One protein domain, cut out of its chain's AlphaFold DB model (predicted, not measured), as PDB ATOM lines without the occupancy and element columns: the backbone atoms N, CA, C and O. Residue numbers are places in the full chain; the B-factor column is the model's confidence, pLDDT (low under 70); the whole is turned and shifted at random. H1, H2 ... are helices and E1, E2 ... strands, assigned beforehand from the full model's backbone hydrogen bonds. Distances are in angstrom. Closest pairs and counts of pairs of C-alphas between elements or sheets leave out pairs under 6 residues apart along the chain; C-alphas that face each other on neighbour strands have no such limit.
ATOM      1  N   TRP A   4     -24.071 -17.229 -21.084       89.31
ATOM      2  CA  TRP A   4     -23.318 -17.825 -19.991       89.31
ATOM      3  C   TRP A   4     -24.159 -17.803 -18.726       89.31
ATOM      4  O   TRP A   4     -24.813 -16.802 -18.425       89.31
ATOM      5  N   GLY A   5     -24.116 -18.904 -17.983       89.50
ATOM      6  CA  GLY A   5     -24.758 -19.014 -16.681       89.50
ATOM      7  C   GLY A   5     -23.794 -19.563 -15.645       89.50
ATOM      8  O   GLY A   5     -22.937 -20.377 -15.976       89.50
ATOM      9  N   ILE A   6     -23.917 -19.124 -14.402       88.25
ATOM     10  CA  ILE A   6     -23.199 -19.718 -13.275       88.25
ATOM     11  C   ILE A   6     -24.167 -19.903 -12.120       88.25
ATOM     12  O   ILE A   6     -24.915 -18.985 -11.793       88.25
ATOM     13  N   LYS A   7     -24.128 -21.089 -11.513       87.56
ATOM     14  CA  LYS A   7     -24.672 -21.349 -10.179       87.56
ATOM     15  C   LYS A   7     -23.513 -21.312  -9.194       87.56
ATOM     16  O   LYS A   7     -22.502 -21.978  -9.429       87.56
ATOM     17  N   TYR A   8     -23.657 -20.566  -8.111       87.62
ATOM     18  CA  TYR A   8     -22.626 -20.455  -7.085       87.62
ATOM     19  C   TYR A   8     -23.231 -20.262  -5.700       87.62
ATOM     20  O   TYR A   8     -24.393 -19.874  -5.568       87.62
ATOM     21  N   MET A   9     -22.417 -20.546  -4.689       87.50
ATOM     22  CA  MET A   9     -22.718 -20.285  -3.291       87.50
ATOM     23  C   MET A   9     -21.808 -19.159  -2.794       87.50
ATOM     24  O   MET A   9     -20.605 -19.176  -3.077       87.50
ATOM     25  N   ASP A  10     -22.376 -18.173  -2.106       88.44
ATOM     26  CA  ASP A  10     -21.596 -17.111  -1.466       88.44
ATOM     27  C   ASP A  10     -21.091 -17.529  -0.081       88.44
ATOM     28  O   ASP A  10     -21.443 -18.583   0.446       88.44
ATOM     29  N   VAL A  11     -20.257 -16.681   0.518       85.94
ATOM     30  CA  VAL A  11     -19.656 -16.910   1.843       85.94
ATOM     31  C   VAL A  11     -20.668 -17.037   2.988       85.94
ATOM     32  O   VAL A  11     -20.302 -17.533   4.049       85.94
ATOM     33  N   ASP A  12     -21.920 -16.623   2.775       87.50
ATOM     34  CA  ASP A  12     -23.030 -16.780   3.720       87.50
ATOM     35  C   ASP A  12     -23.838 -18.068   3.447       87.50
ATOM     36  O   ASP A  12     -24.949 -18.232   3.958       87.50
ATOM     37  N   GLU A  13     -23.296 -18.974   2.625       83.50
ATOM     38  CA  GLU A  13     -23.890 -20.248   2.209       83.50
ATOM     39  C   GLU A  13     -25.222 -20.101   1.449       83.50
ATOM     40  O   GLU A  13     -26.062 -21.006   1.433       83.50
ATOM     41  N   ARG A  14     -25.429 -18.960   0.777       87.69
ATOM     42  CA  ARG A  14     -26.621 -18.712  -0.046       87.69
ATOM     43  C   ARG A  14     -26.358 -19.021  -1.506       87.69
ATOM     44  O   ARG A  14     -25.290 -18.724  -2.036       87.69
ATOM     45  N   TRP A  15     -27.363 -19.588  -2.167       88.19
ATOM     46  CA  TRP A  15     -27.281 -19.986  -3.566       88.19
ATOM     47  C   TRP A  15     -27.786 -18.899  -4.509       88.19
ATOM     48  O   TRP A  15     -28.855 -18.313  -4.319       88.19
ATOM     49  N   TRP A  16     -27.022 -18.688  -5.577       91.50
ATOM     50  CA  TRP A  16     -27.264 -17.643  -6.559       91.50
ATOM     51  C   TRP A  16     -27.090 -18.151  -7.984       91.50
ATOM     52  O   TRP A  16     -26.320 -19.079  -8.254       91.50
ATOM     53  N   ILE A  17     -27.773 -17.476  -8.908       90.81
ATOM     54  CA  ILE A  17     -27.542 -17.597 -10.343       90.81
ATOM     55  C   ILE A  17     -27.191 -16.231 -10.939       90.81
ATOM     56  O   ILE A  17     -27.893 -15.240 -10.713       90.81
ATOM     57  N   ASP A  18     -26.158 -16.212 -11.784       91.88
ATOM     58  CA  ASP A  18     -25.934 -15.133 -12.748       91.88
ATOM     59  C   ASP A  18     -26.172 -15.647 -14.174       91.88
ATOM     60  O   ASP A  18     -25.739 -16.744 -14.530       91.88
ATOM     61  N   LEU A  19     -26.823 -14.826 -15.005       91.00
ATOM     62  CA  LEU A  19     -27.051 -15.064 -16.432       91.00
ATOM     63  C   LEU A  19     -26.614 -13.836 -17.226       91.00
ATOM     64  O   LEU A  19     -27.150 -12.740 -17.036       91.00
ATOM     65  N   ILE A  20     -25.671 -14.012 -18.147       90.38
ATOM     66  CA  ILE A  20     -25.109 -12.911 -18.935       90.38
ATOM     67  C   ILE A  20     -24.894 -13.305 -20.394       90.38
ATOM     68  O   ILE A  20     -24.642 -14.461 -20.722       90.38
ATOM     69  N   LEU A  21     -24.952 -12.315 -21.279       88.75
ATOM     70  CA  LEU A  21     -24.598 -12.453 -22.685       88.75
ATOM     71  C   LEU A  21     -23.249 -11.772 -22.928       88.75
ATOM     72  O   LEU A  21     -23.121 -10.563 -22.712       88.75
ATOM     73  N   GLN A  22     -22.256 -12.538 -23.381       87.50
ATOM     74  CA  GLN A  22     -20.951 -12.019 -23.802       87.50
ATOM     75  C   GLN A  22     -20.228 -12.997 -24.735       87.50
ATOM     76  O   GLN A  22     -20.539 -14.184 -24.732       87.50
ATOM     77  N   ASP A  23     -19.270 -12.516 -25.528       85.69
ATOM     78  CA  ASP A  23     -18.602 -13.326 -26.560       85.69
ATOM     79  C   ASP A  23     -17.547 -14.302 -26.023       85.69
ATOM     80  O   ASP A  23     -17.349 -15.365 -26.612       85.69
ATOM     81  N   HIS A  24     -16.922 -13.995 -24.887       85.31
ATOM     82  CA  HIS A  24     -15.903 -14.842 -24.266       85.31
ATOM     83  C   HIS A  24     -16.401 -15.469 -22.968       85.31
ATOM     84  O   HIS A  24     -17.401 -15.035 -22.401       85.31
ATOM     85  N   GLN A  25     -15.710 -16.511 -22.500       84.75
ATOM     86  CA  GLN A  25     -16.026 -17.087 -21.199       84.75
ATOM     87  C   GLN A  25     -15.816 -16.018 -20.112       84.75
ATOM     88  O   GLN A  25     -14.722 -15.459 -20.039       84.75
ATOM     89  N   PRO A  26     -16.827 -15.747 -19.270       86.38
ATOM     90  CA  PRO A  26     -16.682 -14.832 -18.154       86.38
ATOM     91  C   PRO A  26     -15.653 -15.356 -17.157       86.38
ATOM     92  O   PRO A  26     -15.611 -16.557 -16.870       86.38
ATOM     93  N   GLU A  27     -14.863 -14.449 -16.596       87.19
ATOM     94  CA  GLU A  27     -13.968 -14.782 -15.497       87.19
ATOM     95  C   GLU A  27     -14.769 -15.047 -14.220       87.19
ATOM     96  O   GLU A  27     -15.843 -14.480 -14.000       87.19
ATOM     97  N   ILE A  28     -14.248 -15.941 -13.386       86.94
ATOM     98  CA  ILE A  28     -14.814 -16.301 -12.089       86.94
ATOM     99  C   ILE A  28     -13.655 -16.392 -11.112       86.94
ATOM    100  O   ILE A  28     -12.616 -16.969 -11.440       86.94
ATOM    101  N   GLU A  29     -13.857 -15.861  -9.916       85.00
ATOM    102  CA  GLU A  29     -12.927 -16.015  -8.809       85.00
ATOM    103  C   GLU A  29     -13.558 -16.924  -7.754       85.00
ATOM    104  O   GLU A  29     -14.626 -16.630  -7.217       85.00
ATOM    105  N   ASN A  30     -12.904 -18.058  -7.500       82.62
ATOM    106  CA  ASN A  30     -13.307 -18.981  -6.448       82.62
ATOM    107  C   ASN A  30     -12.503 -18.684  -5.183       82.62
ATOM    108  O   ASN A  30     -11.277 -18.587  -5.228       82.62
ATOM    109  N   VAL A  31     -13.189 -18.632  -4.048       82.38
ATOM    110  CA  VAL A  31     -12.603 -18.521  -2.714       82.38
ATOM    111  C   VAL A  31     -12.818 -19.844  -1.992       82.38
ATOM    112  O   VAL A  31     -13.941 -20.323  -1.873       82.38
ATOM    113  N   ILE A  32     -11.741 -20.454  -1.505       81.06
ATOM    114  CA  ILE A  32     -11.810 -21.710  -0.751       81.06
ATOM    115  C   ILE A  32     -11.749 -21.376   0.739       81.06
ATOM    116  O   ILE A  32     -10.771 -20.782   1.195       81.06
ATOM    117  N   VAL A  33     -12.768 -21.773   1.503       79.12
ATOM    118  CA  VAL A  33     -12.799 -21.617   2.966       79.12
ATOM    119  C   VAL A  33     -13.092 -22.975   3.595       79.12
ATOM    120  O   VAL A  33     -14.166 -23.547   3.416       79.12
ATOM    121  N   GLY A  34     -12.115 -23.516   4.328       81.00
ATOM    122  CA  GLY A  34     -12.201 -24.878   4.855       81.00
ATOM    123  C   GLY A  34     -12.334 -25.898   3.722       81.00
ATOM    124  O   GLY A  34     -11.461 -25.984   2.862       81.00
ATOM    125  N   SER A  35     -13.425 -26.667   3.729       78.06
ATOM    126  CA  SER A  35     -13.782 -27.609   2.660       78.06
ATOM    127  C   SER A  35     -14.780 -27.045   1.639       78.06
ATOM    128  O   SER A  35     -15.166 -27.770   0.727       78.06
ATOM    129  N   GLY A  36     -15.238 -25.800   1.802       73.56
ATOM    130  CA  GLY A  36     -16.209 -25.160   0.913       73.56
ATOM    131  C   GLY A  36     -15.545 -24.353  -0.203       73.56
ATOM    132  O   GLY A  36     -14.505 -23.723   0.009       73.56
ATOM    133  N   ILE A  37     -16.166 -24.357  -1.385       78.62
ATOM    134  CA  ILE A  37     -15.801 -23.506  -2.524       78.62
ATOM    135  C   ILE A  37     -16.896 -22.453  -2.696       78.62
ATOM    136  O   ILE A  37     -18.047 -22.781  -2.978       78.62
ATOM    137  N   PHE A  38     -16.510 -21.192  -2.555       82.62
ATOM    138  CA  PHE A  38     -17.373 -20.022  -2.633       82.62
ATOM    139  C   PHE A  38     -17.011 -19.179  -3.850       82.62
ATOM    140  O   PHE A  38     -15.882 -19.221  -4.336       82.62
ATOM    141  N   CYS A  39     -17.962 -18.418  -4.365       84.25
ATOM    142  CA  CYS A  39     -17.770 -17.574  -5.540       84.25
ATOM    143  C   CYS A  39     -18.737 -16.385  -5.459       84.25
ATOM    144  O   CYS A  39     -19.802 -16.502  -4.863       84.25
ATOM    145  N   ASP A  40     -18.386 -15.246  -6.056       86.50
ATOM    146  CA  ASP A  40     -19.224 -14.029  -6.072       86.50
ATOM    147  C   ASP A  40     -19.935 -13.796  -7.424       86.50
ATOM    148  O   ASP A  40     -20.480 -12.723  -7.702       86.50
ATOM    149  N   GLY A  41     -19.932 -14.826  -8.272       87.94
ATOM    150  CA  GLY A  41     -20.515 -14.837  -9.607       87.94
ATOM    151  C   GLY A  41     -19.505 -14.490 -10.696       87.94
ATOM    152  O   GLY A  41     -18.293 -14.640 -10.535       87.94
ATOM    153  N   PHE A  42     -20.009 -14.051 -11.849       89.62
ATOM    154  CA  PHE A  42     -19.147 -13.689 -12.974       89.62
ATOM    155  C   PHE A  42     -18.479 -12.324 -12.765       89.62
ATOM    156  O   PHE A  42     -19.171 -11.315 -12.597       89.62
ATOM    157  N   ASN A  43     -17.159 -12.246 -12.906       85.69
ATOM    158  CA  ASN A  43     -16.463 -10.971 -13.029       85.69
ATOM    159  C   ASN A  43     -16.653 -10.436 -14.458       85.69
ATOM    160  O   ASN A  43     -16.261 -11.070 -15.440       85.69
ATOM    161  N   THR A  44     -17.335  -9.297 -14.601       73.81
ATOM    162  CA  THR A  44     -17.661  -8.743 -15.921       73.81
ATOM    163  C   THR A  44     -17.556  -7.231 -15.942       73.81
ATOM    164  O   THR A  44     -18.234  -6.560 -15.167       73.81
ATOM    165  N   THR A  45     -16.825  -6.694 -16.915       64.31
ATOM    166  CA  THR A  45     -16.764  -5.247 -17.173       64.31
ATOM    167  C   THR A  45     -17.714  -4.802 -18.295       64.31
ATOM    168  O   THR A  45     -18.224  -3.693 -18.224       64.31
ATOM    169  N   ASN A  46     -18.013  -5.661 -19.286       74.12
ATOM    170  CA  ASN A  46     -18.748  -5.285 -20.516       74.12
ATOM    171  C   ASN A  46     -19.851  -6.276 -20.961       74.12
ATOM    172  O   ASN A  46     -20.265  -6.269 -22.120       74.12
ATOM    173  N   ALA A  47     -20.326  -7.157 -20.079       84.12
ATOM    174  CA  ALA A  47     -21.361  -8.131 -20.436       84.12
ATOM    175  C   ALA A  47     -22.771  -7.524 -20.363       84.12
ATOM    176  O   ALA A  47     -23.065  -6.709 -19.486       84.12
ATOM    177  N   ARG A  48     -23.691  -7.980 -21.224       89.94
ATOM    178  CA  ARG A  48     -25.120  -7.689 -21.042       89.94
ATOM    179  C   ARG A  48     -25.675  -8.614 -19.964       89.94
ATOM    180  O   ARG A  48     -25.736  -9.826 -20.156       89.94
ATOM    181  N   ILE A  49     -26.101  -8.033 -18.848       91.06
ATOM    182  CA  ILE A  49     -26.629  -8.766 -17.696       91.06
ATOM    183  C   ILE A  49     -28.113  -9.070 -17.921       91.06
ATOM    184  O   ILE A  49     -28.899  -8.156 -18.166       91.06
ATOM    185  N   LEU A  50     -28.489 -10.350 -17.855       89.88
ATOM    186  CA  LEU A  50     -29.888 -10.790 -17.861       89.88
ATOM    187  C   LEU A  50     -30.386 -11.054 -16.437       89.88
ATOM    188  O   LEU A  50     -31.507 -10.684 -16.107       89.88
ATOM    189  N   ALA A  51     -29.538 -11.656 -15.599       90.56
ATOM    190  CA  ALA A  51     -29.773 -11.859 -14.174       90.56
ATOM    191  C   ALA A  51     -28.446 -11.774 -13.405       90.56
ATOM    192  O   ALA A  51     -27.414 -12.237 -13.893       90.56
ATOM    193  N   ARG A  52     -28.471 -11.179 -12.211       90.19
ATOM    194  CA  ARG A  52     -27.319 -11.044 -11.312       90.19
ATOM    195  C   ARG A  52     -27.779 -11.290  -9.887       90.19
ATOM    196  O   ARG A  52     -28.750 -10.652  -9.482       90.19
ATOM    197  N   LYS A  53     -27.081 -12.159  -9.150       89.56
ATOM    198  CA  LYS A  53     -27.437 -12.540  -7.774       89.56
ATOM    199  C   LYS A  53     -28.930 -12.868  -7.661       89.56
ATOM    200  O   LYS A  53     -29.624 -12.414  -6.755       89.56
ATOM    201  N   ALA A  54     -29.445 -13.627  -8.632       90.62
ATOM    202  CA  ALA A  54     -30.808 -14.129  -8.565       90.62
ATOM    203  C   ALA A  54     -30.850 -15.241  -7.511       90.62
ATOM    204  O   ALA A  54     -30.178 -16.260  -7.675       90.62
ATOM    205  N   SER A  55     -31.583 -15.002  -6.421       90.31
ATOM    206  CA  SER A  55     -31.738 -15.961  -5.322       90.31
ATOM    207  C   SER A  55     -32.409 -17.228  -5.823       90.31
ATOM    208  O   SER A  55     -33.395 -17.155  -6.558       90.31
ATOM    209  N   VAL A  56     -31.903 -18.370  -5.381       86.62
ATOM    210  CA  VAL A  56     -32.481 -19.684  -5.660       86.62
ATOM    211  C   VAL A  56     -32.452 -20.524  -4.393       86.62
ATOM    212  O   VAL A  56     -31.491 -20.462  -3.626       86.62
ATOM    213  N   GLU A  57     -33.501 -21.309  -4.164       84.12
ATOM    214  CA  GLU A  57     -33.496 -22.256  -3.054       84.12
ATOM    215  C   GLU A  57     -32.518 -23.396  -3.358       84.12
ATOM    216  O   GLU A  57     -32.371 -23.833  -4.504       84.12
ATOM    217  N   ALA A  58     -31.864 -23.930  -2.325       74.50
ATOM    218  CA  ALA A  58     -30.920 -25.039  -2.492       74.50
ATOM    219  C   ALA A  58     -31.582 -26.272  -3.144       74.50
ATOM    220  O   ALA A  58     -30.939 -27.010  -3.895       74.50
ATOM    221  N   THR A  59     -32.878 -26.473  -2.885       80.31
ATOM    222  CA  THR A  59     -33.682 -27.586  -3.407       80.31
ATOM    223  C   THR A  59     -34.043 -27.448  -4.879       80.31
ATOM    224  O   THR A  59     -34.204 -28.466  -5.548       80.31
ATOM    225  N   ASP A  60     -34.125 -26.224  -5.406       74.81
ATOM    226  CA  ASP A  60     -34.519 -25.978  -6.801       74.81
ATOM    227  C   ASP A  60     -33.470 -26.495  -7.798       74.81
ATOM    228  O   ASP A  60     -33.723 -26.609  -8.996       74.81
ATOM    229  N   LEU A  61     -32.272 -26.815  -7.299       67.38
ATOM    230  CA  LEU A  61     -31.103 -27.196  -8.082       67.38
ATOM    231  C   LEU A  61     -30.423 -28.439  -7.497       67.38
ATOM    232  O   LEU A  61     -29.195 -28.536  -7.530       67.38
ATOM    233  N   ALA A  62     -31.215 -29.371  -6.954       67.12
ATOM    234  CA  ALA A  62     -30.737 -30.590  -6.294       67.12
ATOM    235  C   ALA A  62     -29.868 -31.493  -7.194       67.12
ATOM    236  O   ALA A  62     -29.025 -32.230  -6.695       67.12
ATOM    237  N   GLU A  63     -30.046 -31.426  -8.517       72.75
ATOM    238  CA  GLU A  63     -29.252 -32.199  -9.487       72.75
ATOM    239  C   GLU A  63     -27.877 -31.577  -9.787       72.75
ATOM    240  O   GLU A  63     -27.048 -32.181 -10.467       72.75
ATOM    241  N   TRP A  64     -27.624 -30.358  -9.311       72.00
ATOM    242  CA  TRP A  64     -26.375 -29.650  -9.556       72.00
ATOM    243  C   TRP A  64     -25.402 -29.845  -8.389       72.00
ATOM    244  O   TRP A  64     -25.837 -29.761  -7.239       72.00
ATOM    245  N   PRO A  65     -24.092 -30.002  -8.663       72.75
ATOM    246  CA  PRO A  65     -23.049 -30.043  -7.643       72.75
ATOM    247  C   PRO A  65     -23.220 -28.946  -6.589       72.75
ATOM    248  O   PRO A  65     -23.473 -27.781  -6.910       72.75
ATOM    249  N   THR A  66     -23.121 -29.342  -5.322       69.06
ATOM    250  CA  THR A  66     -23.229 -28.446  -4.162       69.06
ATOM    251  C   THR A  66     -21.866 -28.022  -3.623       69.06
ATOM    252  O   THR A  66     -21.786 -27.149  -2.770       69.06
ATOM    253  N   ASP A  67     -20.798 -28.663  -4.091       69.06
ATOM    254  CA  ASP A  67     -19.421 -28.491  -3.629       69.06
ATOM    255  C   ASP A  67     -18.588 -27.573  -4.535       69.06
ATOM    256  O   ASP A  67     -17.431 -27.288  -4.236       69.06
ATOM    257  N   SER A  68     -19.153 -27.124  -5.655       66.19
ATOM    258  CA  SER A  68     -18.440 -26.358  -6.669       66.19
ATOM    259  C   SER A  68     -19.377 -25.440  -7.452       66.19
ATOM    260  O   SER A  68     -20.546 -25.751  -7.686       66.19
ATOM    261  N   ALA A  69     -18.854 -24.289  -7.880       66.94
ATOM    262  CA  ALA A  69     -19.567 -23.418  -8.803       66.94
ATOM    263  C   ALA A  69     -19.688 -24.095 -10.177       66.94
ATOM    264  O   ALA A  69     -18.706 -24.603 -10.728       66.94
ATOM    265  N   VAL A  70     -20.888 -24.077 -10.755       75.44
ATOM    266  CA  VAL A  70     -21.162 -24.724 -12.043       75.44
ATOM    267  C   VAL A  70     -21.378 -23.673 -13.109       75.44
ATOM    268  O   VAL A  70     -22.336 -22.902 -13.058       75.44
ATOM    269  N   VAL A  71     -20.498 -23.681 -14.107       76.69
ATOM    270  CA  VAL A  71     -20.575 -22.792 -15.265       76.69
ATOM    271  C   VAL A  71     -21.332 -23.486 -16.388       76.69
ATOM    272  O   VAL A  71     -20.839 -24.441 -16.992       76.69
ATOM    273  N   LEU A  72     -22.512 -22.969 -16.709       76.00
ATOM    274  CA  LEU A  72     -23.239 -23.313 -17.919       76.00
ATOM    275  C   LEU A  72     -22.504 -22.748 -19.126       76.00
ATOM    276  O   LEU A  72     -22.375 -21.531 -19.297       76.00
ATOM    277  N   ARG A  73     -22.034 -23.659 -19.977       70.88
ATOM    278  CA  ARG A  73     -21.428 -23.307 -21.256       70.88
ATOM    279  C   ARG A  73     -22.511 -23.151 -22.325       70.88
ATOM    280  O   ARG A  73     -23.480 -23.911 -22.322       70.88
TER     281      ARG A  73
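This is residues 4 to 73 of the 79 residues of an uncharacterized protein of Candidatus Rokubacteria bacterium (UniProt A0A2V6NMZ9). A twisted sheet of four strands, E5, E2, E1 and E6, has the hairpin of E3 and E4 over one face, with E4 nearer to the sheet and E3 farther out. The one short helix, H1, lies beyond E5 along the chain and only grazes the sheet, and a link then leads back to E6 at the sheet's edge. The printed part has 70 residues, with six named strands and one named helix in the order E1, E2, E3, E4, E5, H1, E6. The four-stranded sheet has the order E5, E2, E1, E6 and is antiparallel, as is the pair E3 and E4; the class is mostly strand. The whole is compact, with a radius of gyration of the C-alphas of 11.6 A and spans of 32 by 24 by 19 A.

E1, residues 4 to 9, forms a hairpin with E2, residues 15 to 21, antiparallel at 163 degrees, with N 6 and O 18 within hydrogen-bond range at 3.0 A. E3, residues 27 to 33, and E4, residues 36 to 43, form a second hairpin, antiparallel at 157 degrees, with N 31 and O 38 at 2.8 A. The closest C-alphas of E1 and E4 are those of Met 9 and Phe 38, 5.4 A apart. Those of E2 and E4 are Asp 18 and Gly 41, 6.3 A apart. E1 and E3 are apart. E5, residues 48 to 55, is an edge strand, antiparallel to E2 at 172 degrees, with N 50 and O 19 at 2.9 A. H1, residues 58 to 61, is on the sheet but only grazes it; the closest C-alphas of E2 and H1 are those of Trp 15 and Ala 58, 6.3 A apart. H1 is too short for any O i to N i+4 pair, and its 1 pair of O i and N i+3 is not within range. E6, residues 70 to 72, is the other edge strand, antiparallel to E1 at 164 degrees, with N 72 and O 5 at 2.7 A.

E1 begins at C-alpha 4 (-23.318, -17.825, -19.991) and is 16.9 A long from first to last C-alpha. E2 measures 20.7 A, E3 19.7 A, E4 19.9 A and E5 19.0 A. H1 measures 6.0 A and begins at C-alpha 58 (-30.920, -25.039, -2.492). E6 measures 6.4 A and ends at C-alpha 72 (-23.239, -23.313, -17.919).

The two C-alphas farthest apart are those of Asp 23 and Gly 34, at 34.1 A. The printed part has no cut, and no link is long. The mean pLDDT of the printed part is 82.5, and residue 45, residues 61 to 62 and residues 66 to 69 are under 70.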